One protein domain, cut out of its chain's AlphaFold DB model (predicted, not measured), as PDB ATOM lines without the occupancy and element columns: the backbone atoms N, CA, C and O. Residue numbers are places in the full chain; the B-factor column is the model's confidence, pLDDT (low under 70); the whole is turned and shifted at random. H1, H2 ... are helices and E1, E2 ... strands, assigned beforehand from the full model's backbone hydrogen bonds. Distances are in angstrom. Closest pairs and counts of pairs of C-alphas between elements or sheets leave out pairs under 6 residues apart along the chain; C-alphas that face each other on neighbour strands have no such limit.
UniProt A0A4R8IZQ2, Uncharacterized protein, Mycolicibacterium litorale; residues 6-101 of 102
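Overview. This is residues 6 to 101 of the 102 residues of an uncharacterized protein of Mycolicibacterium litorale (UniProt A0A4R8IZQ2). A small antiparallel sheet of three strands is covered on one face by two helices: H5 runs along the strands, while H1 stands up from the sheet beside it, near the middle of the domain. The longest helix, H4, crosses H1 and H5 on their side away from the sheet, and the short H2 packs on H1; H3, also short, lies farther out. The printed part has 96 residues, with elements in the order E1 H1 H2 H3 H4 H5 E2 E3 and a sheet order of E1 E3 E2. The class is mixed, helices and strands, in two layers, with H1 and H5 on one face of the sheet. The whole is compact, with a radius of gyration of the C-alphas of 12.8 A, and rounded, spanning 36 by 31 by 23 A.

Along the chain. The strands are E1, residues 6 to 10, 11.4 A long from C-alpha 6 at (99.419, 130.566, 141.834); E3, residues 96 to 100, 12.3 A, ending at C-alpha 100 at (101.347, 126.944, 136.504); and E2, residues 87 to 91, 13.1 A. H1 is residues 21 to 28, 10.4 A, and H5 is residues 72 to 84, 17.2 A. H4, residues 50 to 67, runs 25.5 A from C-alpha 50 at (119.621, 137.486, 156.658). H2, residues 32 to 35, is 5.0 A long, and H3, residues 44 to 47, is 6.3 A.

Arrangement. E3 is the inner strand. E1 and E3 are antiparallel at 160 degrees, with N 8 and O 97 at 2.8 A, within hydrogen-bond range. E2 and E3 form a hairpin, antiparallel at 150 degrees, with N 89 and O 98 at 2.8 A. H5 is on the sheet at a height of 8.3 A, over E3 and along it at 8 degrees on the local plane. H1 is on the same face at a height of 9.2 A, over E1, and stands up from the sheet at 65 degrees. H1 is the hub, touching H2, H4 and H5. H1 and H5 are about perpendicular at 88 degrees, the closest C-alphas being those of Leu 27 and Leu 76, 6.4 A apart. H4 touches H1 with residues 52 to 60 alone, about perpendicular at 75 degrees; the closest C-alphas, of Met 28 and Gly 56, are 4.2 A apart. H4 and H5 touch at 89 degrees, about perpendicular, with the C-alphas of Ala 63 and Ala 75 closest at 5.4 A. H1 and H2 touch, closest at the C-alphas of Ala 25 and Val 32, 5.1 A. H3 is close to H4 but not clearly touching, with the C-alphas of Pro 45 and Ile 53 at 7.9 A. In H1, H4 and H5 every O i to N i+4 pair is within hydrogen-bond range; H2 and H3 are too short for such a pair.

Size, cuts and confidence. The C-alphas farthest apart, of Glu 51 and Asn 93, are 36.2 A apart. The printed part has no cut, and no link between named elements is long. The mean pLDDT of the printed part is 94.3, and no printed residue is under 70.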
ATOM      1  N   VAL A   6      99.078 129.835 140.604       94.75
ATOM      2  CA  VAL A   6      99.419 130.566 141.834       94.75
ATOM      3  C   VAL A   6     100.089 131.882 141.462       94.75
ATOM      4  O   VAL A   6     101.075 131.884 140.732       94.75
ATOM      5  N   LEU A   7      99.564 133.004 141.956       95.31
ATOM      6  CA  LEU A   7     100.095 134.327 141.636       95.31
ATOM      7  C   LEU A   7     101.517 134.485 142.193       95.31
ATOM      8  O   LEU A   7     101.763 134.245 143.379       95.31
ATOM      9  N   LEU A   8     102.449 134.921 141.347       95.88
ATOM     10  CA  LEU A   8     103.833 135.220 141.715       95.88
ATOM     11  C   LEU A   8     104.089 136.725 141.765       95.88
ATOM     12  O   LEU A   8     104.653 137.228 142.736       95.88
ATOM     13  N   VAL A   9     103.694 137.445 140.718       95.06
ATOM     14  CA  VAL A   9     103.949 138.884 140.590       95.06
ATOM     15  C   VAL A   9     102.705 139.566 140.054       95.06
ATOM     16  O   VAL A   9     102.089 139.054 139.126       95.06
ATOM     17  N   HIS A  10     102.382 140.730 140.603       93.25
ATOM     18  CA  HIS A  10     101.377 141.638 140.068       93.25
ATOM     19  C   HIS A  10     102.027 142.998 139.805       93.25
ATOM     20  O   HIS A  10     102.712 143.537 140.678       93.25
ATOM     21  N   GLU A  11     101.850 143.544 138.606       90.12
ATOM     22  CA  GLU A  11     102.282 144.899 138.262       90.12
ATOM     23  C   GLU A  11     101.050 145.821 138.148       90.12
ATOM     24  O   GLU A  11     100.434 145.892 137.081       90.12
ATOM     25  N   PRO A  12     100.671 146.527 139.231       85.06
ATOM     26  CA  PRO A  12      99.566 147.476 139.221       85.06
ATOM     27  C   PRO A  12      99.856 148.653 138.277       85.06
ATOM     28  O   PRO A  12     100.988 148.879 137.846       85.06
ATOM     29  N   GLU A  13      98.838 149.472 137.995       84.50
ATOM     30  CA  GLU A  13      98.969 150.646 137.114       84.50
ATOM     31  C   GLU A  13     100.023 151.662 137.579       84.50
ATOM     32  O   GLU A  13     100.568 152.395 136.755       84.50
ATOM     33  N   SER A  14     100.358 151.676 138.875       83.44
ATOM     34  CA  SER A  14     101.450 152.492 139.421       83.44
ATOM     35  C   SER A  14     102.837 152.087 138.902       83.44
ATOM     36  O   SER A  14     103.784 152.856 139.055       83.44
ATOM     37  N   GLY A  15     102.972 150.902 138.294       81.62
ATOM     38  CA  GLY A  15     104.224 150.348 137.769       81.62
ATOM     39  C   GLY A  15     105.104 149.663 138.820       81.62
ATOM     40  O   GLY A  15     106.174 149.150 138.491       81.62
ATOM     41  N   GLU A  16     104.684 149.630 140.086       83.81
ATOM     42  CA  GLU A  16     105.442 148.985 141.159       83.81
ATOM     43  C   GLU A  16     105.154 147.482 141.217       83.81
ATOM     44  O   GLU A  16     104.118 147.060 141.715       83.81
ATOM     45  N   ARG A  17     106.085 146.650 140.739       86.06
ATOM     46  CA  ARG A  17     105.930 145.188 140.787       86.06
ATOM     47  C   ARG A  17     105.864 144.668 142.221       86.06
ATOM     48  O   ARG A  17     106.862 144.685 142.939       86.06
ATOM     49  N   LEU A  18     104.723 144.092 142.576       91.38
ATOM     50  CA  LEU A  18     104.481 143.449 143.859       91.38
ATOM     51  C   LEU A  18     104.725 141.946 143.739       91.38
ATOM     52  O   LEU A  18     104.121 141.267 142.908       91.38
ATOM     53  N   MET A  19     105.613 141.419 144.580       94.38
ATOM     54  CA  MET A  19     105.839 139.979 144.698       94.38
ATOM     55  C   MET A  19     104.943 139.375 145.775       94.38
ATOM     56  O   MET A  19     104.858 139.891 146.892       94.38
ATOM     57  N   SER A  20     104.331 138.239 145.454       95.50
ATOM     58  CA  SER A  20     103.618 137.423 146.431       95.50
ATOM     59  C   SER A  20     104.590 136.708 147.376       95.50
ATOM     60  O   SER A  20     105.774 136.526 147.068       95.50
ATOM     61  N   ALA A  21     104.072 136.224 148.510       96.56
ATOM     62  CA  ALA A  21     104.831 135.360 149.413       96.56
ATOM     63  C   ALA A  21     105.365 134.110 148.688       96.56
ATOM     64  O   ALA A  21     106.505 133.713 148.909       96.56
ATOM     65  N   THR A  22     104.597 133.539 147.753       96.50
ATOM     66  CA  THR A  22     105.023 132.395 146.933       96.50
ATOM     67  C   THR A  22     106.240 132.723 146.069       96.50
ATOM     68  O   THR A  22     107.179 131.930 146.006       96.50
ATOM     69  N   ALA A  23     106.270 133.893 145.423       96.81
ATOM     70  CA  ALA A  23     107.426 134.305 144.627       96.81
ATOM     71  C   ALA A  23     108.676 134.490 145.492       96.81
ATOM     72  O   ALA A  23     109.760 134.026 145.129       96.81
ATOM     73  N   VAL A  24     108.527 135.119 146.658       97.25
ATOM     74  CA  VAL A  24     109.629 135.290 147.612       97.25
ATOM     75  C   VAL A  24     110.115 133.933 148.125       97.25
ATOM     76  O   VAL A  24     111.315 133.667 148.091       97.25
ATOM     77  N   ALA A  25     109.204 133.038 148.511       97.44
ATOM     78  CA  ALA A  25     109.510 131.677 148.947       97.44
ATOM     79  C   ALA A  25     110.314 130.908 147.890       97.44
ATOM     80  O   ALA A  25     111.353 130.321 148.201       97.44
ATOM     81  N   LEU A  26     109.898 130.993 146.623       97.12
ATOM     82  CA  LEU A  26     110.578 130.350 145.501       97.12
ATOM     83  C   LEU A  26     111.996 130.903 145.280       97.12
ATOM     84  O   LEU A  26     112.939 130.138 145.053       97.12
ATOM     85  N   LEU A  27     112.176 132.224 145.374       97.06
ATOM     86  CA  LEU A  27     113.485 132.866 145.213       97.06
ATOM     87  C   LEU A  27     114.433 132.556 146.373       97.06
ATOM     88  O   LEU A  27     115.621 132.327 146.140       97.06
ATOM     89  N   MET A  28     113.925 132.520 147.603       97.50
ATOM     90  CA  MET A  28     114.731 132.253 148.797       97.50
ATOM     91  C   MET A  28     114.969 130.753 149.023       97.50
ATOM     92  O   MET A  28     115.968 130.383 149.638       97.50
ATOM     93  N   GLY A  29     114.117 129.886 148.468       96.88
ATOM     94  CA  GLY A  29     114.178 128.437 148.667       96.88
ATOM     95  C   GLY A  29     113.720 128.031 150.066       96.88
ATOM     96  O   GLY A  29     114.388 127.228 150.716       96.88
ATOM     97  N   VAL A  30     112.623 128.628 150.534       97.00
ATOM     98  CA  VAL A  30     112.047 128.413 151.872       97.00
ATOM     99  C   VAL A  30     110.545 128.123 151.770       97.00
ATOM    100  O   VAL A  30     109.945 128.433 150.737       97.00
ATOM    101  N   PRO A  31     109.906 127.534 152.796       96.69
ATOM    102  CA  PRO A  31     108.468 127.278 152.773       96.69
ATOM    103  C   PRO A  31     107.639 128.567 152.707       96.69
ATOM    104  O   PRO A  31     107.896 129.520 153.440       96.69
ATOM    105  N   VAL A  32     106.587 128.580 151.880       96.62
ATOM    106  CA  VAL A  32     105.703 129.755 151.734       96.62
ATOM    107  C   VAL A  32     105.049 130.169 153.053       96.62
ATOM    108  O   VAL A  32     104.990 131.357 153.346       96.62
ATOM    109  N   ALA A  33     104.674 129.201 153.894       96.94
ATOM    110  CA  ALA A  33     104.065 129.456 155.198       96.94
ATOM    111  C   ALA A  33     104.997 130.199 156.175       96.94
ATOM    112  O   ALA A  33     104.517 130.871 157.082       96.94
ATOM    113  N   GLU A  34     106.321 130.085 156.012       97.38
ATOM    114  CA  GLU A  34     107.275 130.881 156.793       97.38
ATOM    115  C   GLU A  34     107.353 132.309 156.245       97.38
ATOM    116  O   GLU A  34     107.392 133.271 157.009       97.38
ATOM    117  N   VAL A  35     107.325 132.465 154.918       97.19
ATOM    118  CA  VAL A  35     107.342 133.781 154.267       97.19
ATOM    119  C   VAL A  35     106.095 134.587 154.609       97.19
ATOM    120  O   VAL A  35     106.211 135.768 154.910       97.19
ATOM    121  N   GLU A  36     104.919 133.962 154.634       96.19
ATOM    122  CA  GLU A  36     103.650 134.608 155.003       96.19
ATOM    123  C   GLU A  36     103.667 135.235 156.406       96.19
ATOM    124  O   GLU A  36     102.905 136.160 156.670       96.19
ATOM    125  N   GLN A  37     104.544 134.771 157.301       96.06
ATOM    126  CA  GLN A  37     104.656 135.306 158.662       96.06
ATOM    127  C   GLN A  37     105.501 136.582 158.748       96.06
ATOM    128  O   GLN A  37     105.399 137.306 159.738       96.06
ATOM    129  N   VAL A  38     106.356 136.842 157.755       95.19
ATOM    130  CA  VAL A  38     107.357 137.923 157.811       95.19
ATOM    131  C   VAL A  38     107.300 138.876 156.622       95.19
ATOM    132  O   VAL A  38     107.812 139.989 156.716       95.19
ATOM    133  N   TRP A  39     106.717 138.454 155.498       94.88
ATOM    134  CA  TRP A  39     106.718 139.226 154.266       94.88
ATOM    135  C   TRP A  39     105.760 140.405 154.348       94.88
ATOM    136  O   TRP A  39     104.541 140.249 154.323       94.88
ATOM    137  N   ASP A  40     106.346 141.594 154.381       92.12
ATOM    138  CA  ASP A  40     105.634 142.854 154.292       92.12
ATOM    139  C   ASP A  40     105.984 143.530 152.963       92.12
ATOM    140  O   ASP A  40     107.110 143.992 152.752       92.12
ATOM    141  N   THR A  41     105.010 143.604 152.056       87.88
ATOM    142  CA  THR A  41     105.184 144.230 150.739       87.88
ATOM    143  C   THR A  41     105.498 145.722 150.825       87.88
ATOM    144  O   THR A  41     106.082 146.252 149.888       87.88
ATOM    145  N   SER A  42     105.152 146.400 151.926       87.50
ATOM    146  CA  SER A  42     105.466 147.821 152.131       87.50
ATOM    147  C   SER A  42     106.921 148.063 152.545       87.50
ATOM    148  O   SER A  42     107.463 149.143 152.312       87.50
ATOM    149  N   VAL A  43     107.573 147.052 153.129       88.62
ATOM    150  CA  VAL A  43     108.981 147.096 153.561       88.62
ATOM    151  C   VAL A  43     109.898 146.428 152.533       88.62
ATOM    152  O   VAL A  43     111.074 146.781 152.397       88.62
ATOM    153  N   GLY A  44     109.373 145.455 151.789       87.62
ATOM    154  CA  GLY A  44     110.112 144.705 150.785       87.62
ATOM    155  C   GLY A  44     111.192 143.804 151.404       87.62
ATOM    156  O   GLY A  44     111.085 143.401 152.561       87.62
ATOM    157  N   PRO A  45     112.274 143.471 150.671       88.00
ATOM    158  CA  PRO A  45     113.279 142.489 151.105       88.00
ATOM    159  C   PRO A  45     113.982 142.794 152.434       88.00
ATOM    160  O   PRO A  45     114.627 141.907 152.988       88.00
ATOM    161  N   ALA A  46     113.882 144.023 152.949       90.81
ATOM    162  CA  ALA A  46     114.472 144.413 154.226       90.81
ATOM    163  C   ALA A  46     113.810 143.737 155.443       90.81
ATOM    164  O   ALA A  46     114.442 143.668 156.494       90.81
ATOM    165  N   CYS A  47     112.582 143.213 155.311       93.31
ATOM    166  CA  CYS A  47     111.919 142.452 156.377       93.31
ATOM    167  C   CYS A  47     112.399 140.992 156.484       93.31
ATOM    168  O   CYS A  47     112.097 140.316 157.466       93.31
ATOM    169  N   LEU A  48     113.139 140.489 155.490       95.31
ATOM    170  CA  LEU A  48     113.496 139.075 155.419       95.31
ATOM    171  C   LEU A  48     114.716 138.735 156.293       95.31
ATOM    172  O   LEU A  48     115.667 139.522 156.362       95.31
ATOM    173  N   PRO A  49     114.761 137.523 156.881       97.44
ATOM    174  CA  PRO A  49     115.934 137.041 157.599       97.44
ATOM    175  C   PRO A  49     117.205 137.046 156.740       97.44
ATOM    176  O   PRO A  49     117.193 136.748 155.538       97.44
ATOM    177  N   ALA A  50     118.346 137.350 157.363       96.81
ATOM    178  CA  ALA A  50     119.621 137.486 156.658       96.81
ATOM    179  C   ALA A  50     120.052 136.182 155.963       96.81
ATOM    180  O   ALA A  50     120.628 136.209 154.869       96.81
ATOM    181  N   GLU A  51     119.760 135.031 156.569       97.31
ATOM    182  CA  GLU A  51     120.024 133.720 155.990       97.31
ATOM    183  C   GLU A  51     119.186 133.453 154.736       97.31
ATOM    184  O   GLU A  51     119.715 132.887 153.775       97.31
ATOM    185  N   TRP A  52     117.941 133.935 154.680       97.88
ATOM    186  CA  TRP A  52     117.106 133.833 153.483       97.88
ATOM    187  C   TRP A  52     117.658 134.714 152.372       97.88
ATOM    188  O   TRP A  52     117.841 134.239 151.256       97.88
ATOM    189  N   ILE A  53     118.058 135.952 152.679       96.38
ATOM    190  CA  ILE A  53     118.719 136.833 151.704       96.38
ATOM    191  C   ILE A  53     119.998 136.190 151.150       96.38
ATOM    192  O   ILE A  53     120.279 136.263 149.949       96.38
ATOM    193  N   LYS A  54     120.788 135.523 151.999       96.94
ATOM    194  CA  LYS A  54     121.977 134.777 151.564       96.94
ATOM    195  C   LYS A  54     121.606 133.593 150.664       96.94
ATOM    196  O   LYS A  54     122.277 133.374 149.652       96.94
ATOM    197  N   ALA A  55     120.550 132.853 151.000       96.62
ATOM    198  CA  ALA A  55     120.037 131.759 150.179       96.62
ATOM    199  C   ALA A  55     119.536 132.261 148.817       96.62
ATOM    200  O   ALA A  55     119.947 131.719 147.790       96.62
ATOM    201  N   GLY A  56     118.776 133.357 148.792       96.12
ATOM    202  CA  GLY A  56     118.318 134.017 147.572       96.12
ATOM    203  C   GLY A  56     119.473 134.460 146.678       96.12
ATOM    204  O   GLY A  56     119.463 134.194 145.481       96.12
ATOM    205  N   LYS A  57     120.544 135.039 147.240       96.06
ATOM    206  CA  LYS A  57     121.755 135.386 146.467       96.06
ATOM    207  C   LYS A  57     122.394 134.165 145.805       96.06
ATOM    208  O   LYS A  57     122.754 134.227 144.630       96.06
ATOM    209  N   ARG A  58     122.521 133.053 146.539       97.44
ATOM    210  CA  ARG A  58     123.047 131.789 145.999       97.44
ATOM    211  C   ARG A  58     122.158 131.263 144.872       97.44
ATOM    212  O   ARG A  58     122.665 130.919 143.809       97.44
ATOM    213  N   ARG A  59     120.844 131.256 145.087       97.50
ATOM    214  CA  ARG A  59     119.857 130.777 144.115       97.50
ATOM    215  C   ARG A  59     119.813 131.636 142.851       97.50
ATOM    216  O   ARG A  59     119.738 131.095 141.752       97.50
ATOM    217  N   SER A  60     119.942 132.954 142.983       96.50
ATOM    218  CA  SER A  60     120.063 133.876 141.848       96.50
ATOM    219  C   SER A  60     121.350 133.656 141.054       96.50
ATOM    220  O   SER A  60     121.321 133.689 139.825       96.50
ATOM    221  N   ALA A  61     122.479 133.403 141.725       97.12
ATOM    222  CA  ALA A  61     123.742 133.106 141.047       97.12
ATOM    223  C   ALA A  61     123.669 131.798 140.244       97.12
ATOM    224  O   ALA A  61     124.139 131.743 139.109       97.12
ATOM    225  N   GLU A  62     123.036 130.771 140.807       98.00
ATOM    226  CA  GLU A  62     122.815 129.491 140.136       98.00
ATOM    227  C   GLU A  62     121.882 129.632 138.927       98.00
ATOM    228  O   GLU A  62     122.248 129.235 137.821       98.00
ATOM    229  N   ALA A  63     120.724 130.279 139.096       97.62
ATOM    230  CA  ALA A  63     119.807 130.544 137.989       97.62
ATOM    231  C   ALA A  63     120.501 131.323 136.862       97.62
ATOM    232  O   ALA A  63     120.380 130.962 135.690       97.62
ATOM    233  N   ARG A  64     121.300 132.342 137.203       97.50
ATOM    234  CA  ARG A  64     122.101 133.100 136.234       97.50
ATOM    235  C   ARG A  64     123.098 132.218 135.488       97.50
ATOM    236  O   ARG A  64     123.231 132.365 134.278       97.50
ATOM    237  N   ALA A  65     123.794 131.316 136.177       98.12
ATOM    238  CA  ALA A  65     124.760 130.419 135.546       98.12
ATOM    239  C   ALA A  65     124.101 129.479 134.519       98.12
ATOM    240  O   ALA A  65     124.705 129.177 133.496       98.12
ATOM    241  N   HIS A  66     122.857 129.059 134.767       98.12
ATOM    242  CA  HIS A  66     122.121 128.161 133.874       98.12
ATOM    243  C   HIS A  66     121.370 128.861 132.738       98.12
ATOM    244  O   HIS A  66     121.174 128.268 131.682       98.12
ATOM    245  N   THR A  67     120.920 130.094 132.953       97.12
ATOM    246  CA  THR A  67     120.031 130.798 132.011       97.12
ATOM    247  C   THR A  67     120.717 131.947 131.278       97.12
ATOM    248  O   THR A  67     120.186 132.448 130.294       97.12
ATOM    249  N   GLY A  68     121.860 132.424 131.782       96.12
ATOM    250  CA  GLY A  68     122.492 133.672 131.350       96.12
ATOM    251  C   GLY A  68     121.756 134.943 131.800       96.12
ATOM    252  O   GLY A  68     122.298 136.039 131.660       96.12
ATOM    253  N   GLY A  69     120.551 134.823 132.365       92.75
ATOM    254  CA  GLY A  69     119.705 135.945 132.754       92.75
ATOM    255  C   GLY A  69     119.904 136.404 134.196       92.75
ATOM    256  O   GLY A  69     120.319 135.645 135.068       92.75
ATOM    257  N   THR A  70     119.589 137.671 134.460       91.62
ATOM    258  CA  THR A  70     119.735 138.296 135.788       91.62
ATOM    259  C   THR A  70     118.423 138.824 136.364       91.62
ATOM    260  O   THR A  70     118.414 139.329 137.484       91.62
ATOM    261  N   SER A  71     117.317 138.732 135.622       91.56
ATOM    262  CA  SER A  71     116.021 139.223 136.087       91.56
ATOM    263  C   SER A  71     115.383 138.253 137.083       91.56
ATOM    264  O   SER A  71     115.572 137.036 137.008       91.56
ATOM    265  N   ALA A  72     114.568 138.789 137.994       90.81
ATOM    266  CA  ALA A  72     113.827 137.964 138.944       90.81
ATOM    267  C   ALA A  72     112.860 136.999 138.239       90.81
ATOM    268  O   ALA A  72     112.723 135.863 138.672       90.81
ATOM    269  N   ALA A  73     112.261 137.409 137.114       92.50
ATOM    270  CA  ALA A  73     111.398 136.546 136.307       92.50
ATOM    271  C   ALA A  73     112.138 135.303 135.785       92.50
ATOM    272  O   ALA A  73     111.599 134.203 135.828       92.50
ATOM    273  N   ILE A  74     113.397 135.453 135.360       94.88
ATOM    274  CA  ILE A  74     114.214 134.322 134.900       94.88
ATOM    275  C   ILE A  74     114.573 133.395 136.065       94.88
ATOM    276  O   ILE A  74     114.523 132.174 135.917       94.88
ATOM    277  N   ALA A  75     114.889 133.953 137.236       96.56
ATOM    278  CA  ALA A  75     115.126 133.151 138.432       96.56
ATOM    279  C   ALA A  75     113.863 132.386 138.870       96.56
ATOM    280  O   ALA A  75     113.955 131.196 139.162       96.56
ATOM    281  N   LEU A  76     112.690 133.031 138.858       96.94
ATOM    282  CA  LEU A  76     111.402 132.393 139.149       96.94
ATOM    283  C   LEU A  76     111.113 131.251 138.168       96.94
ATOM    284  O   LEU A  76     110.824 130.148 138.616       96.94
ATOM    285  N   ALA A  77     111.268 131.473 136.857       97.06
ATOM    286  CA  ALA A  77     111.079 130.434 135.839       97.06
ATOM    287  C   ALA A  77     112.003 129.228 136.065       97.06
ATOM    288  O   ALA A  77     111.571 128.077 136.018       97.06
ATOM    289  N   TYR A  78     113.283 129.494 136.336       98.06
ATOM    290  CA  TYR A  78     114.273 128.450 136.577       98.06
ATOM    291  C   TYR A  78     113.909 127.594 137.795       98.06
ATOM    292  O   TYR A  78     113.908 126.366 137.709       98.06
ATOM    293  N   TRP A  79     113.580 128.233 138.920       97.88
ATOM    294  CA  TRP A  79     113.276 127.526 140.161       97.88
ATOM    295  C   TRP A  79     111.900 126.863 140.156       97.88
ATOM    296  O   TRP A  79     111.773 125.769 140.695       97.88
ATOM    297  N   ALA A  80     110.899 127.451 139.493       97.00
ATOM    298  CA  ALA A  80     109.598 126.819 139.264       97.00
ATOM    299  C   ALA A  80     109.763 125.459 138.572       97.00
ATOM    300  O   ALA A  80     109.272 124.436 139.058       97.00
ATOM    301  N   ARG A  81     110.542 125.436 137.485       97.06
ATOM    302  CA  ARG A  81     110.816 124.212 136.734       97.06
ATOM    303  C   ARG A  81     111.637 123.222 137.547       97.06
ATOM    304  O   ARG A  81     111.332 122.033 137.558       97.06
ATOM    305  N   LYS A  82     112.685 123.703 138.217       96.75
ATOM    306  CA  LYS A  82     113.646 122.847 138.916       96.75
ATOM    307  C   LYS A  82     113.087 122.208 140.187       96.75
ATOM    308  O   LYS A  82     113.341 121.028 140.407       96.75
ATOM    309  N   ASP A  83     112.347 122.962 140.994       95.75
ATOM    310  CA  ASP A  83     111.884 122.494 142.305       95.75
ATOM    311  C   ASP A  83     110.496 121.839 142.228       95.75
ATOM    312  O   ASP A  83     110.201 120.944 143.018       95.75
ATOM    313  N   PHE A  84     109.653 122.250 141.271       92.75
ATOM    314  CA  PHE A  84     108.241 121.845 141.223       92.75
ATOM    315  C   PHE A  84     107.797 121.223 139.895       92.75
ATOM    316  O   PHE A  84     106.654 120.783 139.797       92.75
ATOM    317  N   GLY A  85     108.650 121.188 138.863       94.75
ATOM    318  CA  GLY A  85     108.223 120.783 137.516       94.75
ATOM    319  C   GLY A  85     107.129 121.693 136.942       94.75
ATOM    320  O   GLY A  85     106.335 121.252 136.114       94.75
ATOM    321  N   ALA A  86     107.064 122.935 137.426       95.12
ATOM    322  CA  ALA A  86     106.082 123.940 137.051       95.12
ATOM    323  C   ALA A  86     106.674 124.935 136.045       95.12
ATOM    324  O   ALA A  86     107.892 125.089 135.943       95.12
ATOM    325  N   GLU A  87     105.810 125.652 135.340       95.94
ATOM    326  CA  GLU A  87     106.199 126.748 134.451       95.94
ATOM    327  C   GLU A  87     105.685 128.082 135.001       95.94
ATOM    328  O   GLU A  87     104.869 128.115 135.926       95.94
ATOM    329  N   ILE A  88     106.183 129.190 134.448       95.38
ATOM    330  CA  ILE A  88     105.590 130.505 134.690       95.38
ATOM    331  C   ILE A  88     104.862 130.993 133.441       95.38
ATOM    332  O   ILE A  88     105.349 130.827 132.325       95.38
ATOM    333  N   GLU A  89     103.718 131.628 133.641       95.19
ATOM    334  CA  GLU A  89     102.917 132.258 132.597       95.19
ATOM    335  C   GLU A  89     102.837 133.761 132.862       95.19
ATOM    336  O   GLU A  89     102.694 134.183 134.012       95.19
ATOM    337  N   PHE A  90     102.952 134.567 131.807       92.50
ATOM    338  CA  PHE A  90     102.720 136.005 131.875       92.50
ATOM    339  C   PHE A  90     101.388 136.326 131.209       92.50
ATOM    340  O   PHE A  90     101.202 136.029 130.030       92.50
ATOM    341  N   ASP A  91     100.488 136.949 131.961       92.69
ATOM    342  CA  ASP A  91      99.246 137.486 131.426       92.69
ATOM    343  C   ASP A  91      99.425 138.986 131.182       92.69
ATOM    344  O   ASP A  91      99.471 139.793 132.111       92.69
ATOM    345  N   GLU A  92      99.549 139.364 129.909       87.94
ATOM    346  CA  GLU A  92      99.753 140.755 129.495       87.94
ATOM    347  C   GLU A  92      98.547 141.652 129.802       87.94
ATOM    348  O   GLU A  92      98.713 142.860 129.986       87.94
ATOM    349  N   ASN A  93      97.338 141.081 129.877       90.19
ATOM    350  CA  ASN A  93      96.115 141.850 130.104       90.19
ATOM    351  C   ASN A  93      96.012 142.297 131.562       90.19
ATOM    352  O   ASN A  93      95.572 143.410 131.842       90.19
ATOM    353  N   THR A  94      96.420 141.424 132.482       90.38
ATOM    354  CA  THR A  94      96.400 141.674 133.931       90.38
ATOM    355  C   THR A  94      97.756 142.131 134.471       90.38
ATOM    356  O   THR A  94      97.830 142.616 135.598       90.38
ATOM    357  N   ARG A  95      98.819 142.034 133.659       91.81
ATOM    358  CA  ARG A  95     100.224 142.277 134.030       91.81
ATOM    359  C   ARG A  95     100.663 141.418 135.213       91.81
ATOM    360  O   ARG A  95     101.382 141.865 136.113       91.81
ATOM    361  N   GLU A  96     100.228 140.167 135.197       94.75
ATOM    362  CA  GLU A  96     100.490 139.199 136.250       94.75
ATOM    363  C   GLU A  96     101.419 138.091 135.770       94.75
ATOM    364  O   GLU A  96     101.405 137.677 134.612       94.75
ATOM    365  N   VAL A  97     102.226 137.588 136.698       95.19
ATOM    366  CA  VAL A  97     103.020 136.377 136.509       95.19
ATOM    367  C   VAL A  97     102.436 135.294 137.394       95.19
ATOM    368  O   VAL A  97     102.313 135.476 138.607       95.19
ATOM    369  N   TRP A  98     102.142 134.150 136.797       96.56
ATOM    370  CA  TRP A  98     101.529 133.001 137.444       96.56
ATOM    371  C   TRP A  98     102.475 131.804 137.417       96.56
ATOM    372  O   TRP A  98     103.131 131.557 136.414       96.56
ATOM    373  N   LEU A  99     102.541 131.048 138.508       96.00
ATOM    374  CA  LEU A  99     103.095 129.698 138.533       96.00
ATOM    375  C   LEU A  99     102.007 128.733 138.069       96.00
ATOM    376  O   LEU A  99     100.925 128.731 138.655       96.00
ATOM    377  N   VAL A 100     102.299 127.897 137.080       95.06
ATOM    378  CA  VAL A 100     101.347 126.944 136.504       95.06
ATOM    379  C   VAL A 100     101.909 125.534 136.621       95.06
ATOM    380  O   VAL A 100     103.036 125.257 136.205       95.06
ATOM    381  N   THR A 101     101.119 124.639 137.210       88.12
ATOM    382  CA  THR A 101     101.457 123.210 137.320       88.12
ATOM    383  C   THR A 101     100.721 122.400 136.245       88.12
ATOM    384  O   THR A 101      99.581 122.754 135.936       88.12
TER     385      THR A 101